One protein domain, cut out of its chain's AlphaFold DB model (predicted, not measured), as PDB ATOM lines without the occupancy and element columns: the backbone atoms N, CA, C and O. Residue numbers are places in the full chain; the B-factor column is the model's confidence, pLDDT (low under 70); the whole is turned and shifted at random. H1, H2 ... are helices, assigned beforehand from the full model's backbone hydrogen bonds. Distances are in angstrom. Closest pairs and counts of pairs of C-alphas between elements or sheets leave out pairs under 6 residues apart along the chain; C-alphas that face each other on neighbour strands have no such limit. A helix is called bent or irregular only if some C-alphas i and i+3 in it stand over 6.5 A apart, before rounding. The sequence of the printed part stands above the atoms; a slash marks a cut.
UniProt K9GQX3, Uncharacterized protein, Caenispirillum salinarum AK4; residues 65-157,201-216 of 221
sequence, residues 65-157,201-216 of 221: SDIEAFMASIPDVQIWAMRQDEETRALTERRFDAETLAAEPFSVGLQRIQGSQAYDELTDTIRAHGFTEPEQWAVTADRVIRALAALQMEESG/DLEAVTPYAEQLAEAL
ATOM      1  N   SER A  65       1.974  20.517 -42.026       92.88
ATOM      2  CA  SER A  65       2.236  21.175 -43.310       92.88
ATOM      3  C   SER A  65       1.052  21.107 -44.278       92.88
ATOM      4  O   SER A  65       0.820  22.077 -44.991       92.88
ATOM      5  N   ASP A  66       0.278  20.013 -44.290       93.62
ATOM      6  CA  ASP A  66      -0.943  19.928 -45.109       93.62
ATOM      7  C   ASP A  66      -1.991  20.946 -44.639       93.62
ATOM      8  O   ASP A  66      -2.641  21.604 -45.452       93.62
ATOM      9  N   ILE A  67      -2.132  21.091 -43.317       95.06
ATOM     10  CA  ILE A  67      -3.087  22.008 -42.686       95.06
ATOM     11  C   ILE A  67      -2.675  23.461 -42.925       95.06
ATOM     12  O   ILE A  67      -3.501  24.275 -43.327       95.06
ATOM     13  N   GLU A  68      -1.398  23.787 -42.729       95.44
ATOM     14  CA  GLU A  68      -0.842  25.122 -42.970       95.44
ATOM     15  C   GLU A  68      -0.965  25.534 -44.439       95.44
ATOM     16  O   GLU A  68      -1.410  26.646 -44.727       95.44
ATOM     17  N   ALA A  69      -0.639  24.630 -45.369       95.94
ATOM     18  CA  ALA A  69      -0.809  24.861 -46.802       95.94
ATOM     19  C   ALA A  69      -2.282  25.101 -47.158       95.94
ATOM     20  O   ALA A  69      -2.606  26.030 -47.901       95.94
ATOM     21  N   PHE A  70      -3.192  24.294 -46.603       95.69
ATOM     22  CA  PHE A  70      -4.622  24.486 -46.807       95.69
ATOM     23  C   PHE A  70      -5.087  25.842 -46.266       95.69
ATOM     24  O   PHE A  70      -5.693  26.602 -47.020       95.69
ATOM     25  N   MET A  71      -4.748  26.194 -45.023       94.75
ATOM     26  CA  MET A  71      -5.097  27.489 -44.428       94.75
ATOM     27  C   MET A  71      -4.598  28.665 -45.268       94.75
ATOM     28  O   MET A  71      -5.361  29.591 -45.541       94.75
ATOM     29  N   ALA A  72      -3.341  28.611 -45.715       95.25
ATOM     30  CA  ALA A  72      -2.747  29.650 -46.552       95.25
ATOM     31  C   ALA A  72      -3.471  29.806 -47.900       95.25
ATOM     32  O   ALA A  72      -3.569  30.918 -48.416       95.25
ATOM     33  N   SER A  73      -4.030  28.716 -48.438       95.38
ATOM     34  CA  SER A  73      -4.753  28.725 -49.714       95.38
ATOM     35  C   SER A  73      -6.156  29.334 -49.647       95.38
ATOM     36  O   SER A  73      -6.657  29.810 -50.666       95.38
ATOM     37  N   ILE A  74      -6.797  29.344 -48.470       92.12
ATOM     38  CA  ILE A  74      -8.186  29.798 -48.288       92.12
ATOM     39  C   ILE A  74      -8.463  31.175 -48.926       92.12
ATOM     40  O   ILE A  74      -9.404  31.255 -49.720       92.12
ATOM     41  N   PRO A  75      -7.705  32.255 -48.634       91.50
ATOM     42  CA  PRO A  75      -8.008  33.579 -49.183       91.50
ATOM     43  C   PRO A  75      -7.916  33.624 -50.712       91.50
ATOM     44  O   PRO A  75      -8.782  34.203 -51.367       91.50
ATOM     45  N   ASP A  76      -6.911  32.976 -51.298       93.69
ATOM     46  CA  ASP A  76      -6.712  32.996 -52.747       93.69
ATOM     47  C   ASP A  76      -7.767  32.158 -53.472       93.69
ATOM     48  O   ASP A  76      -8.293  32.584 -54.502       93.69
ATOM     49  N   VAL A  77      -8.150  31.011 -52.904       91.94
ATOM     50  CA  VAL A  77      -9.250  30.192 -53.429       91.94
ATOM     51  C   VAL A  77     -10.587  30.933 -53.310       91.94
ATOM     52  O   VAL A  77     -11.395  30.881 -54.234       91.94
ATOM     53  N   GLN A  78     -10.825  31.694 -52.237       89.19
ATOM     54  CA  GLN A  78     -12.014  32.550 -52.131       89.19
ATOM     55  C   GLN A  78     -12.025  33.647 -53.208       89.19
ATOM     56  O   GLN A  78     -13.056  33.884 -53.841       89.19
ATOM     57  N   ILE A  79     -10.884  34.297 -53.459       90.88
ATOM     58  CA  ILE A  79     -10.745  35.300 -54.527       90.88
ATOM     59  C   ILE A  79     -10.978  34.680 -55.902       90.88
ATOM     60  O   ILE A  79     -11.682  35.268 -56.728       90.88
ATOM     61  N   TRP A  80     -10.414  33.498 -56.148       93.19
ATOM     62  CA  TRP A  80     -10.656  32.730 -57.362       93.19
ATOM     63  C   TRP A  80     -12.152  32.455 -57.538       93.19
ATOM     64  O   TRP A  80     -12.704  32.817 -58.575       93.19
ATOM     65  N   ALA A  81     -12.825  31.919 -56.518       89.38
ATOM     66  CA  ALA A  81     -14.233  31.543 -56.591       89.38
ATOM     67  C   ALA A  81     -15.176  32.732 -56.825       89.38
ATOM     68  O   ALA A  81     -16.159  32.603 -57.551       89.38
ATOM     69  N   MET A  82     -14.861  33.918 -56.284       88.50
ATOM     70  CA  MET A  82     -15.630  35.146 -56.542       88.50
ATOM     71  C   MET A  82     -15.641  35.569 -58.017       88.50
ATOM     72  O   MET A  82     -16.498  36.358 -58.418       88.50
ATOM     73  N   ARG A  83     -14.691  35.082 -58.822       91.00
ATOM     74  CA  ARG A  83     -14.586  35.381 -60.255       91.00
ATOM     75  C   ARG A  83     -15.280  34.347 -61.139       91.00
ATOM     76  O   ARG A  83     -15.373  34.579 -62.343       91.00
ATOM     77  N   GLN A  84     -15.732  33.239 -60.561       91.19
ATOM     78  CA  GLN A  84     -16.356  32.144 -61.293       91.19
ATOM     79  C   GLN A  84     -17.870  32.346 -61.429       91.19
ATOM     80  O   GLN A  84     -18.462  33.225 -60.794       91.19
ATOM     81  N   ASP A  85     -18.503  31.538 -62.278       87.56
ATOM     82  CA  ASP A  85     -19.962  31.457 -62.338       87.56
ATOM     83  C   ASP A  85     -20.564  30.930 -61.021       87.56
ATOM     84  O   ASP A  85     -19.864  30.433 -60.142       87.56
ATOM     85  N   GLU A  86     -21.885  31.053 -60.878       84.56
ATOM     86  CA  GLU A  86     -22.603  30.652 -59.663       84.56
ATOM     87  C   GLU A  86     -22.393  29.174 -59.301       84.56
ATOM     88  O   GLU A  86     -22.245  28.836 -58.129       84.56
ATOM     89  N   GLU A  87     -22.366  28.291 -60.301       79.56
ATOM     90  CA  GLU A  87     -22.239  26.847 -60.099       79.56
ATOM     91  C   GLU A  87     -20.852  26.489 -59.556       79.56
ATOM     92  O   GLU A  87     -20.722  25.706 -58.614       79.56
ATOM     93  N   THR A  88     -19.820  27.121 -60.101       81.50
ATOM     94  CA  THR A  88     -18.432  26.966 -59.668       81.50
ATOM     95  C   THR A  88     -18.176  27.676 -58.340       81.50
ATOM     96  O   THR A  88     -17.452  27.172 -57.484       81.50
ATOM     97  N   ARG A  89     -18.790  28.836 -58.102       82.38
ATOM     98  CA  ARG A  89     -18.663  29.536 -56.821       82.38
ATOM     99  C   ARG A  89     -19.260  28.717 -55.679       82.38
ATOM    100  O   ARG A  89     -18.671  28.679 -54.594       82.38
ATOM    101  N   ALA A  90     -20.352  27.994 -55.943       74.62
ATOM    102  CA  ALA A  90     -21.004  27.103 -54.987       74.62
ATOM    103  C   ALA A  90     -20.085  26.005 -54.419       74.62
ATOM    104  O   ALA A  90     -20.399  25.457 -53.364       74.62
ATOM    105  N   LEU A  91     -18.942  25.728 -55.060       69.38
ATOM    106  CA  LEU A  91     -17.887  24.837 -54.556       69.38
ATOM    107  C   LEU A  91     -17.227  25.332 -53.272       69.38
ATOM    108  O   LEU A  91     -16.764  24.542 -52.458       69.38
ATOM    109  N   THR A  92     -17.152  26.650 -53.120       70.62
ATOM    110  CA  THR A  92     -16.489  27.316 -51.989       70.62
ATOM    111  C   THR A  92     -17.482  28.002 -51.061       70.62
ATOM    112  O   THR A  92     -17.106  28.526 -50.012       70.62
ATOM    113  N   GLU A  93     -18.765  28.000 -51.433       71.25
ATOM    114  CA  GLU A  93     -19.832  28.452 -50.555       71.25
ATOM    115  C   GLU A  93     -19.871  27.560 -49.318       71.25
ATOM    116  O   GLU A  93     -19.997  26.339 -49.409       71.25
ATOM    117  N   ARG A  94     -19.770  28.194 -48.148       63.62
ATOM    118  CA  ARG A  94     -19.735  27.528 -46.844       63.62
ATOM    119  C   ARG A  94     -21.020  26.749 -46.582       63.62
ATOM    120  O   ARG A  94     -21.970  27.269 -46.000       63.62
ATOM    121  N   ARG A  95     -21.024  25.481 -46.969       63.62
ATOM    122  CA  ARG A  95     -22.009  24.486 -46.550       63.62
ATOM    123  C   ARG A  95     -21.299  23.485 -45.647       63.62
ATOM    124  O   ARG A  95     -20.858  22.430 -46.080       63.62
ATOM    125  N   PHE A  96     -21.125  23.886 -44.389       68.12
ATOM    126  CA  PHE A  96     -20.481  23.076 -43.348       68.12
ATOM    127  C   PHE A  96     -21.498  22.313 -42.493       68.12
ATOM    128  O   PHE A  96     -21.216  21.949 -41.354       68.12
ATOM    129  N   ASP A  97     -22.707  22.102 -43.014       75.06
ATOM    130  CA  ASP A  97     -23.653  21.213 -42.364       75.06
ATOM    131  C   ASP A  97     -23.197  19.754 -42.487       75.06
ATOM    132  O   ASP A  97     -22.389  19.371 -43.337       75.06
ATOM    133  N   ALA A  98     -23.752  18.936 -41.605       69.12
ATOM    134  CA  ALA A  98     -23.377  17.550 -41.440       69.12
ATOM    135  C   ALA A  98     -23.482  16.696 -42.702       69.12
ATOM    136  O   ALA A  98     -22.623  15.855 -42.961       69.12
ATOM    137  N   GLU A  99     -24.562  16.900 -43.451       75.31
ATOM    138  CA  GLU A  99     -24.857  16.138 -44.653       75.31
ATOM    139  C   GLU A  99     -23.875  16.506 -45.755       75.31
ATOM    140  O   GLU A  99     -23.283  15.622 -46.378       75.31
ATOM    141  N   THR A 100     -23.634  17.805 -45.928       79.56
ATOM    142  CA  THR A 100     -22.681  18.292 -46.916       79.56
ATOM    143  C   THR A 100     -21.264  17.815 -46.608       79.56
ATOM    144  O   THR A 100     -20.615  17.279 -47.499       79.56
ATOM    145  N   LEU A 101     -20.791  17.922 -45.361       80.81
ATOM    146  CA  LEU A 101     -19.440  17.487 -44.978       80.81
ATOM    147  C   LEU A 101     -19.226  15.977 -45.112       80.81
ATOM    148  O   LEU A 101     -18.140  15.536 -45.494       80.81
ATOM    149  N   ALA A 102     -20.253  15.175 -44.824       78.75
ATOM    150  CA  ALA A 102     -20.194  13.729 -45.019       78.75
ATOM    151  C   ALA A 102     -20.055  13.338 -46.501       78.75
ATOM    152  O   ALA A 102     -19.578  12.243 -46.798       78.75
ATOM    153  N   ALA A 103     -20.456  14.221 -47.417       83.19
ATOM    154  CA  ALA A 103     -20.404  14.002 -48.856       83.19
ATOM    155  C   ALA A 103     -19.092  14.461 -49.519       83.19
ATOM    156  O   ALA A 103     -19.022  14.411 -50.743       83.19
ATOM    157  N   GLU A 104     -18.074  14.883 -48.756       86.88
ATOM    158  CA  GLU A 104     -16.776  15.346 -49.291       86.88
ATOM    159  C   GLU A 104     -16.965  16.460 -50.346       86.88
ATOM    160  O   GLU A 104     -16.712  16.271 -51.543       86.88
ATOM    161  N   PRO A 105     -17.513  17.617 -49.929       84.88
ATOM    162  CA  PRO A 105     -18.066  18.609 -50.842       84.88
ATOM    163  C   PRO A 105     -17.020  19.230 -51.766       84.88
ATOM    164  O   PRO A 105     -17.355  19.569 -52.903       84.88
ATOM    165  N   PHE A 106     -15.762  19.344 -51.331       89.56
ATOM    166  CA  PHE A 106     -14.691  19.876 -52.170       89.56
ATOM    167  C   PHE A 106     -14.288  18.857 -53.232       89.56
ATOM    168  O   PHE A 106     -14.172  19.213 -54.404       89.56
ATOM    169  N   SER A 107     -14.154  17.580 -52.865       91.50
ATOM    170  CA  SER A 107     -13.837  16.507 -53.815       91.50
ATOM    171  C   SER A 107     -14.955  16.289 -54.836       91.50
ATOM    172  O   SER A 107     -14.691  16.191 -56.036       91.50
ATOM    173  N   VAL A 108     -16.215  16.248 -54.391       89.25
ATOM    174  CA  VAL A 108     -17.384  16.144 -55.283       89.25
ATOM    175  C   VAL A 108     -17.503  17.376 -56.166       89.25
ATOM    176  O   VAL A 108     -17.813  17.280 -57.354       89.25
ATOM    177  N   GLY A 109     -17.267  18.541 -55.584       87.94
ATOM    178  CA  GLY A 109     -17.324  19.801 -56.277       87.94
ATOM    179  C   GLY A 109     -16.279  19.919 -57.391       87.94
ATOM    180  O   GLY A 109     -16.612  20.254 -58.527       87.94
ATOM    181  N   LEU A 110     -15.033  19.556 -57.095       91.06
ATOM    182  CA  LEU A 110     -13.936  19.564 -58.055       91.06
ATOM    183  C   LEU A 110     -14.233  18.702 -59.292       91.06
ATOM    184  O   LEU A 110     -13.949  19.113 -60.416       91.06
ATOM    185  N   GLN A 111     -14.867  17.539 -59.105       90.75
ATOM    186  CA  GLN A 111     -15.263  16.663 -60.216       90.75
ATOM    187  C   GLN A 111     -16.220  17.349 -61.202       90.75
ATOM    188  O   GLN A 111     -16.215  17.014 -62.385       90.75
ATOM    189  N   ARG A 112     -17.034  18.313 -60.751       89.06
ATOM    190  CA  ARG A 112     -17.990  19.028 -61.615       89.06
ATOM    191  C   ARG A 112     -17.314  20.030 -62.537       89.06
ATOM    192  O   ARG A 112     -17.797  20.253 -63.641       89.06
ATOM    193  N   ILE A 113     -16.200  20.607 -62.097       90.12
ATOM    194  CA  ILE A 113     -15.444  21.588 -62.881       90.12
ATOM    195  C   ILE A 113     -14.277  20.964 -63.638       90.12
ATOM    196  O   ILE A 113     -13.595  21.665 -64.382       90.12
ATOM    197  N   GLN A 114     -14.037  19.662 -63.487       91.56
ATOM    198  CA  GLN A 114     -12.927  18.975 -64.134       91.56
ATOM    199  C   GLN A 114     -12.951  19.171 -65.659       91.56
ATOM    200  O   GLN A 114     -13.961  18.940 -66.324       91.56
ATOM    201  N   GLY A 115     -11.818  19.607 -66.218       91.31
ATOM    202  CA  GLY A 115     -11.680  19.902 -67.649       91.31
ATOM    203  C   GLY A 115     -12.260  21.250 -68.097       91.31
ATOM    204  O   GLY A 115     -12.291  21.524 -69.297       91.31
ATOM    205  N   SER A 116     -12.718  22.090 -67.166       93.06
ATOM    206  CA  SER A 116     -13.095  23.481 -67.435       93.06
ATOM    207  C   SER A 116     -11.921  24.442 -67.219       93.06
ATOM    208  O   SER A 116     -10.950  24.115 -66.538       93.06
ATOM    209  N   GLN A 117     -12.055  25.674 -67.716       94.00
ATOM    210  CA  GLN A 117     -11.109  26.755 -67.412       94.00
ATOM    211  C   GLN A 117     -11.015  27.034 -65.900       94.00
ATOM    212  O   GLN A 117      -9.938  27.345 -65.402       94.00
ATOM    213  N   ALA A 118     -12.115  26.885 -65.157       93.25
ATOM    214  CA  ALA A 118     -12.124  27.094 -63.714       93.25
ATOM    215  C   ALA A 118     -11.208  26.099 -62.983       93.25
ATOM    216  O   ALA A 118     -10.538  26.474 -62.024       93.25
ATOM    217  N   TYR A 119     -11.129  24.853 -63.460       94.12
ATOM    218  CA  TYR A 119     -10.218  23.842 -62.919       94.12
ATOM    219  C   TYR A 119      -8.748  24.211 -63.147       94.12
ATOM    220  O   TYR A 119      -7.934  24.095 -62.229       94.12
ATOM    221  N   ASP A 120      -8.409  24.699 -64.341       95.00
ATOM    222  CA  ASP A 120      -7.048  25.151 -64.652       95.00
ATOM    223  C   ASP A 120      -6.661  26.361 -63.783       95.00
ATOM    224  O   ASP A 120      -5.588  26.391 -63.181       95.00
ATOM    225  N   GLU A 121      -7.570  27.327 -63.625       94.50
ATOM    226  CA  GLU A 121      -7.359  28.495 -62.763       94.50
ATOM    227  C   GLU A 121      -7.224  28.117 -61.277       94.50
ATOM    228  O   GLU A 121      -6.386  28.682 -60.566       94.50
ATOM    229  N   LEU A 122      -8.010  27.145 -60.797       94.44
ATOM    230  CA  LEU A 122      -7.874  26.611 -59.441       94.44
ATOM    231  C   LEU A 122      -6.512  25.939 -59.261       94.44
ATOM    232  O   LEU A 122      -5.855  26.162 -58.248       94.44
ATOM    233  N   THR A 123      -6.070  25.165 -60.255       95.56
ATOM    234  CA  THR A 123      -4.762  24.494 -60.255       95.56
ATOM    235  C   THR A 123      -3.624  25.495 -60.074       95.56
ATOM    236  O   THR A 123      -2.744  25.293 -59.236       95.56
ATOM    237  N   ASP A 124      -3.645  26.598 -60.821       95.44
ATOM    238  CA  ASP A 124      -2.629  27.644 -60.693       95.44
ATOM    239  C   ASP A 124      -2.696  28.346 -59.330       95.44
ATOM    240  O   ASP A 124      -1.659  28.641 -58.732       95.44
ATOM    241  N   THR A 125      -3.908  28.547 -58.806       95.06
ATOM    242  CA  THR A 125      -4.139  29.173 -57.497       95.06
ATOM    243  C   THR A 125      -3.532  28.344 -56.364       95.06
ATOM    244  O   THR A 125      -2.766  28.863 -55.555       95.06
ATOM    245  N   ILE A 126      -3.810  27.040 -56.309       95.75
ATOM    246  CA  ILE A 126      -3.359  26.176 -55.204       95.75
ATOM    247  C   ILE A 126      -1.870  25.811 -55.284       95.75
ATOM    248  O   ILE A 126      -1.256  25.515 -54.258       95.75
ATOM    249  N   ARG A 127      -1.260  25.849 -56.478       95.44
ATOM    250  CA  ARG A 127       0.176  25.568 -56.658       95.44
ATOM    251  C   ARG A 127       1.066  26.573 -55.946       95.44
ATOM    252  O   ARG A 127       2.130  26.196 -55.457       95.44
ATOM    253  N   ALA A 128       0.612  27.821 -55.830       93.38
ATOM    254  CA  ALA A 128       1.288  28.839 -55.028       93.38
ATOM    255  C   ALA A 128       1.413  28.438 -53.543       93.38
ATOM    256  O   ALA A 128       2.322  28.906 -52.860       93.38
ATOM    257  N   HIS A 129       0.555  27.524 -53.079       95.56
ATOM    258  CA  HIS A 129       0.477  27.038 -51.699       95.56
ATOM    259  C   HIS A 129       1.063  25.633 -51.513       95.56
ATOM    260  O   HIS A 129       0.931  25.042 -50.447       95.56
ATOM    261  N   GLY A 130       1.733  25.083 -52.533       93.00
ATOM    262  CA  GLY A 130       2.428  23.795 -52.441       93.00
ATOM    263  C   GLY A 130       1.590  22.565 -52.805       93.00
ATOM    264  O   GLY A 130       2.110  21.449 -52.755       93.00
ATOM    265  N   PHE A 131       0.336  22.737 -53.229       95.25
ATOM    266  CA  PHE A 131      -0.457  21.641 -53.792       95.25
ATOM    267  C   PHE A 131      -0.050  21.377 -55.239       95.25
ATOM    268  O   PHE A 131       0.086  22.301 -56.036       95.25
ATOM    269  N   THR A 132       0.144  20.108 -55.599       90.94
ATOM    270  CA  THR A 132       0.537  19.766 -56.980       90.94
ATOM    271  C   THR A 132      -0.678  19.689 -57.902       90.94
ATOM    272  O   THR A 132      -0.620  20.166 -59.038       90.94
ATOM    273  N   GLU A 133      -1.776  19.133 -57.376       92.69
ATOM    274  CA  GLU A 133      -3.015  18.843 -58.101       92.69
ATOM    275  C   GLU A 133      -4.249  19.287 -57.291       92.69
ATOM    276  O   GLU A 133      -4.241  19.171 -56.056       92.69
ATOM    277  N   PRO A 134      -5.334  19.739 -57.950       93.25
ATOM    278  CA  PRO A 134      -6.587  20.104 -57.286       93.25
ATOM    279  C   PRO A 134      -7.205  19.005 -56.432       93.25
ATOM    280  O   PRO A 134      -7.756  19.302 -55.374       93.25
ATOM    281  N   GLU A 135      -7.075  17.738 -56.822       94.56
ATOM    282  CA  GLU A 135      -7.598  16.612 -56.047       94.56
ATOM    283  C   GLU A 135      -6.908  16.486 -54.690       94.56
ATOM    284  O   GLU A 135      -7.553  16.147 -53.700       94.56
ATOM    285  N   GLN A 136      -5.606  16.779 -54.625       94.75
ATOM    286  CA  GLN A 136      -4.876  16.779 -53.359       94.75
ATOM    287  C   GLN A 136      -5.428  17.868 -52.437       94.75
ATOM    288  O   GLN A 136      -5.698  17.601 -51.269       94.75
ATOM    289  N   TRP A 137      -5.624  19.075 -52.971       95.44
ATOM    290  CA  TRP A 137      -6.190  20.189 -52.218       95.44
ATOM    291  C   TRP A 137      -7.604  19.879 -51.718       95.44
ATOM    292  O   TRP A 137      -7.883  20.062 -50.536       95.44
ATOM    293  N   ALA A 138      -8.467  19.344 -52.584       93.44
ATOM    294  CA  ALA A 138      -9.850  19.023 -52.245       93.44
ATOM    295  C   ALA A 138      -9.947  17.951 -51.148       93.44
ATOM    296  O   ALA A 138     -10.655  18.140 -50.162       93.44
ATOM    297  N   VAL A 139      -9.167  16.871 -51.262       93.69
ATOM    298  CA  VAL A 139      -9.114  15.818 -50.236       93.69
ATOM    299  C   VAL A 139      -8.584  16.362 -48.908       93.69
ATOM    300  O   VAL A 139      -9.103  16.005 -47.849       93.69
ATOM    301  N   THR A 140      -7.565  17.227 -48.937       94.81
ATOM    302  CA  THR A 140      -7.067  17.883 -47.722       94.81
ATOM    303  C   THR A 140      -8.144  18.774 -47.104       94.81
ATOM    304  O   THR A 140      -8.396  18.657 -45.907       94.81
ATOM    305  N   ALA A 141      -8.831  19.595 -47.903       92.69
ATOM    306  CA  ALA A 141      -9.913  20.463 -47.445       92.69
ATOM    307  C   ALA A 141     -11.038  19.667 -46.761       92.69
ATOM    308  O   ALA A 141     -11.404  19.969 -45.623       92.69
ATOM    309  N   ASP A 142     -11.529  18.604 -47.409       91.88
ATOM    310  CA  ASP A 142     -12.587  17.739 -46.873       91.88
ATOM    311  C   ASP A 142     -12.190  17.125 -45.522       91.88
ATOM    312  O   ASP A 142     -12.969  17.138 -44.564       91.88
ATOM    313  N   ARG A 143     -10.957  16.612 -45.412       93.50
ATOM    314  CA  ARG A 143     -10.457  15.989 -44.175       93.50
ATOM    315  C   ARG A 143     -10.274  17.002 -43.053       93.50
ATOM    316  O   ARG A 143     -10.704  16.729 -41.934       93.50
ATOM    317  N   VAL A 144      -9.670  18.155 -43.348       93.50
ATOM    318  CA  VAL A 144      -9.422  19.218 -42.363       93.50
ATOM    319  C   VAL A 144     -10.738  19.744 -41.802       93.50
ATOM    320  O   VAL A 144     -10.901  19.824 -40.585       93.50
ATOM    321  N   ILE A 145     -11.703  20.053 -42.668       90.94
ATOM    322  CA  ILE A 145     -12.980  20.633 -42.243       90.94
ATOM    323  C   ILE A 145     -13.813  19.608 -41.471       90.94
ATOM    324  O   ILE A 145     -14.413  19.949 -40.452       90.94
ATOM    325  N   ARG A 146     -13.813  18.338 -41.893       90.44
ATOM    326  CA  ARG A 146     -14.499  17.270 -41.155       90.44
ATOM    327  C   ARG A 146     -13.881  17.044 -39.772       90.44
ATOM    328  O   ARG A 146     -14.622  16.893 -38.805       90.44
ATOM    329  N   ALA A 147     -12.552  17.047 -39.663       92.69
ATOM    330  CA  ALA A 147     -11.862  16.934 -38.379       92.69
ATOM    331  C   ALA A 147     -12.167  18.128 -37.462       92.69
ATOM    332  O   ALA A 147     -12.496  17.930 -36.295       92.69
ATOM    333  N   LEU A 148     -12.158  19.352 -37.997       91.56
ATOM    334  CA  LEU A 148     -12.545  20.547 -37.247       91.56
ATOM    335  C   LEU A 148     -13.994  20.465 -36.741       91.56
ATOM    336  O   LEU A 148     -14.254  20.729 -35.569       91.56
ATOM    337  N   ALA A 149     -14.933  20.062 -37.600       88.44
ATOM    338  CA  ALA A 149     -16.333  19.896 -37.222       88.44
ATOM    339  C   ALA A 149     -16.505  18.825 -36.130       88.44
ATOM    340  O   ALA A 149     -17.268  19.021 -35.183       88.44
ATOM    341  N   ALA A 150     -15.769  17.715 -36.217       89.25
ATOM    342  CA  ALA A 150     -15.781  16.675 -35.195       89.25
ATOM    343  C   ALA A 150     -15.273  17.189 -33.835       89.25
ATOM    344  O   ALA A 150     -15.928  16.929 -32.827       89.25
ATOM    345  N   LEU A 151     -14.196  17.985 -33.807       89.81
ATOM    346  CA  LEU A 151     -13.700  18.632 -32.582       89.81
ATOM    347  C   LEU A 151     -14.749  19.576 -31.970       89.81
ATOM    348  O   LEU A 151     -15.041  19.500 -30.778       89.81
ATOM    349  N   GLN A 152     -15.399  20.408 -32.789       86.69
ATOM    350  CA  GLN A 152     -16.473  21.299 -32.323       86.69
ATOM    351  C   GLN A 152     -17.669  20.516 -31.756       86.69
ATOM    352  O   GLN A 152     -18.288  20.905 -30.761       86.69
ATOM    353  N   MET A 153     -17.993  19.371 -32.361       84.19
ATOM    354  CA  MET A 153     -19.022  18.474 -31.846       84.19
ATOM    355  C   MET A 153     -18.608  17.780 -30.546       84.19
ATOM    356  O   MET A 153     -19.475  17.476 -29.732       84.19
ATOM    357  N   GLU A 154     -17.335  17.458 -30.336       85.25
ATOM    358  CA  GLU A 154     -16.853  16.943 -29.046       85.25
ATOM    359  C   GLU A 154     -17.000  17.972 -27.927       85.25
ATOM    360  O   GLU A 154     -17.391  17.604 -26.821       85.25
ATOM    361  N   GLU A 155     -16.777  19.248 -28.230       85.00
ATOM    362  CA  GLU A 155     -16.898  20.328 -27.254       85.00
ATOM    363  C   GLU A 155     -18.359  20.660 -26.905       85.00
ATOM    364  O   GLU A 155     -18.696  20.824 -25.732       85.00
ATOM    365  N   SER A 156     -19.239  20.749 -27.909       82.88
ATOM    366  CA  SER A 156     -20.592  21.313 -27.742       82.88
ATOM    367  C   SER A 156     -21.742  20.397 -28.185       82.88
ATOM    368  O   SER A 156     -22.914  20.732 -28.002       82.88
ATOM    369  N   GLY A 157     -21.446  19.250 -28.797       82.62
ATOM    370  CA  GLY A 157     -22.432  18.344 -29.388       82.62
ATOM    371  C   GLY A 157     -22.811  17.140 -28.511       82.62
ATOM    372  O   GLY A 157     -22.226  16.897 -27.457       82.62
ATOM    373  N   ASP A 201      -6.054  12.417 -37.964       93.75
ATOM    374  CA  ASP A 201      -6.519  13.697 -38.519       93.75
ATOM    375  C   ASP A 201      -7.028  14.620 -37.409       93.75
ATOM    376  O   ASP A 201      -6.771  15.821 -37.449       93.75
ATOM    377  N   LEU A 202      -7.704  14.063 -36.397       92.56
ATOM    378  CA  LEU A 202      -8.120  14.812 -35.208       92.56
ATOM    379  C   LEU A 202      -6.904  15.341 -34.442       92.56
ATOM    380  O   LEU A 202      -6.845  16.530 -34.128       92.56
ATOM    381  N   GLU A 203      -5.911  14.488 -34.189       93.69
ATOM    382  CA  GLU A 203      -4.668  14.874 -33.512       93.69
ATOM    383  C   GLU A 203      -3.914  15.968 -34.276       93.69
ATOM    384  O   GLU A 203      -3.453  16.937 -33.670       93.69
ATOM    385  N   ALA A 204      -3.826  15.849 -35.605       95.25
ATOM    386  CA  ALA A 204      -3.159  16.833 -36.446       95.25
ATOM    387  C   ALA A 204      -3.888  18.183 -36.473       95.25
ATOM    388  O   ALA A 204      -3.233  19.222 -36.453       95.25
ATOM    389  N   VAL A 205      -5.226  18.182 -36.500       95.38
ATOM    390  CA  VAL A 205      -6.047  19.402 -36.591       95.38
ATOM    391  C   VAL A 205      -6.213  20.109 -35.245       95.38
ATOM    392  O   VAL A 205      -6.303  21.335 -35.219       95.38
ATOM    393  N   THR A 206      -6.182  19.377 -34.128       94.88
ATOM    394  CA  THR A 206      -6.331  19.922 -32.765       94.88
ATOM    395  C   THR A 206      -5.505  21.192 -32.496       94.88
ATOM    396  O   THR A 206      -6.092  22.184 -32.061       94.88
ATOM    397  N   PRO A 207      -4.183  21.246 -32.765       96.38
ATOM    398  CA  PRO A 207      -3.389  22.451 -32.499       96.38
ATOM    399  C   PRO A 207      -3.720  23.648 -33.408       96.38
ATOM    400  O   PRO A 207      -3.330  24.768 -33.085       96.38
ATOM    401  N   TYR A 208      -4.431  23.434 -34.519       95.81
ATOM    402  CA  TYR A 208      -4.801  24.471 -35.488       95.81
ATOM    403  C   TYR A 208      -6.284  24.857 -35.423       95.81
ATOM    404  O   TYR A 208      -6.708  25.725 -36.180       95.81
ATOM    405  N   ALA A 209      -7.083  24.237 -34.547       92.62
ATOM    406  CA  ALA A 209      -8.543  24.346 -34.570       92.62
ATOM    407  C   ALA A 209      -9.056  25.798 -34.513       92.62
ATOM    408  O   ALA A 209      -9.950  26.164 -35.275       92.62
ATOM    409  N   GLU A 210      -8.457  26.638 -33.666       91.31
ATOM    410  CA  GLU A 210      -8.816  28.057 -33.537       91.31
ATOM    411  C   GLU A 210      -8.482  28.852 -34.811       91.31
ATOM    412  O   GLU A 210      -9.339  29.545 -35.353       91.31
ATOM    413  N   GLN A 211      -7.270  28.682 -35.348       93.00
ATOM    414  CA  GLN A 211      -6.825  29.362 -36.573       93.00
ATOM    415  C   GLN A 211      -7.644  28.925 -37.793       93.00
ATOM    416  O   GLN A 211      -7.984  29.742 -38.645       93.00
ATOM    417  N   LEU A 212      -7.993  27.638 -37.867       91.50
ATOM    418  CA  LEU A 212      -8.864  27.106 -38.907       91.50
ATOM    419  C   LEU A 212     -10.273  27.685 -38.802       91.50
ATOM    420  O   LEU A 212     -10.839  28.058 -39.826       91.50
ATOM    421  N   ALA A 213     -10.837  27.786 -37.596       87.75
ATOM    422  CA  ALA A 213     -12.143  28.408 -37.393       87.75
ATOM    423  C   ALA A 213     -12.131  29.888 -37.816       87.75
ATOM    424  O   ALA A 213     -13.031  30.325 -38.533       87.75
ATOM    425  N   GLU A 214     -11.080  30.634 -37.466       88.56
ATOM    426  CA  GLU A 214     -10.885  32.022 -37.897       88.56
ATOM    427  C   GLU A 214     -10.794  32.134 -39.425       88.56
ATOM    428  O   GLU A 214     -11.593  32.843 -40.042       88.56
ATOM    429  N   ALA A 215      -9.896  31.369 -40.052       86.69
ATOM    430  CA  ALA A 215      -9.690  31.390 -41.499       86.69
ATOM    431  C   ALA A 215     -10.941  30.952 -42.282       86.69
ATOM    432  O   ALA A 215     -11.244  31.490 -43.352       86.69
ATOM    433  N   LEU A 216     -11.691  29.981 -41.750       82.19
ATOM    434  CA  LEU A 216     -12.893  29.451 -42.382       82.19
ATOM    435  C   LEU A 216     -14.150  30.262 -42.075       82.19
ATOM    436  O   LEU A 216     -15.082  30.149 -42.868       82.19
TER     437      LEU A 216
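This is residues 65 to 157 and 201 to 216 of the 221 residues of an uncharacterized protein of Caenispirillum salinarum AK4 (UniProt K9GQX3). One long helix, H6, serves as the backbone of an all-helix body: H4 runs beside its first part, while the arm H1a and the kinked helix H7 are set crosswise to it. At the end of the body where H6 begins, H5 and the arm H1b lie side by side with the short H2 at the corner by H1b, while the short H3 packs on H6 farther along, at residues 142 to 146. The printed part has 109 residues with seven named helices, H1 to H7 in chain order, and no named strand. It is compact, with a radius of gyration of the C-alphas of 13.4 A, and spans 41 by 28 by 19 A.

H1, residues 65 to 82, begins with C-alpha 65 at (2.236, 21.175, -43.310); by its hydrogen bonds it was assigned as one helix, but it is bent, with C-alphas 72 and 75 7.1 A apart, into H1a, 65 to 72, and H1b, 75 to 82. H2 is residues 86 to 89, H3 98 to 102, H4 105 to 113 and H5 117 to 127, 15.6 A long. H6, residues 134 to 156, is 32.7 A long from C-alpha 134 at (-6.587, 20.104, -57.286). H7, residues 201 to 216, is 17.4 A long and irregular, C-alphas 207 and 210 being 7.9 A apart, with a kink of 78 degrees near residue 208; it ends with C-alpha 216 at (-12.893, 29.451, -42.382).

H6 is the hub. With residues 137 to 144 alone it touches H1a, about perpendicular at 90 degrees; the closest C-alphas, of Phe 70 and Ala 141, are 6.7 A apart. H1a touches H7, the same way at a shallow tilt of 9 degrees, closest at the C-alphas of Met 71 and Leu 212, 6.7 A. H1b touches H5, opposite ways at a shallow 7 degrees, by Val 77 and Thr 125, whose C-alphas are the closest at 6.6 A. H1b and H2 only just touch, only at the corner, with 3 pairs of C-alphas within 8 A, the closest those of Ala 81 and Arg 89, 4.9 A. H6 touches H3 with residues 142 to 146 alone, H4 with 134 to 142, H5 with 134 to 137 and H7 with 143 to 151; the closest C-alphas are Leu 101 and Arg 146, 6.3 A, Phe 106 and Ala 138, 4.9 A, Thr 123 and Pro 134, 5.6 A, and Ala 147 and Leu 202, 5.3 A. Every O i to N i+4 pair is within hydrogen-bond range in H1a, H1b, H3, H5 and H6, against 3 of 5 in H4 and 8 of 12 in H7; H2 is too short for such a pair.

The two C-alphas farthest apart, of Gln 117 and Ser 156, are 41.1 A apart. Residues 158 to 200 are not printed, and C-alphas 157 and 201 are 18.9 A apart across the cut. Of the links that are printed whole, none is long. Mean pLDDT of the printed part is 89.1; residues 91, 94 to 96 and 98 are under 70.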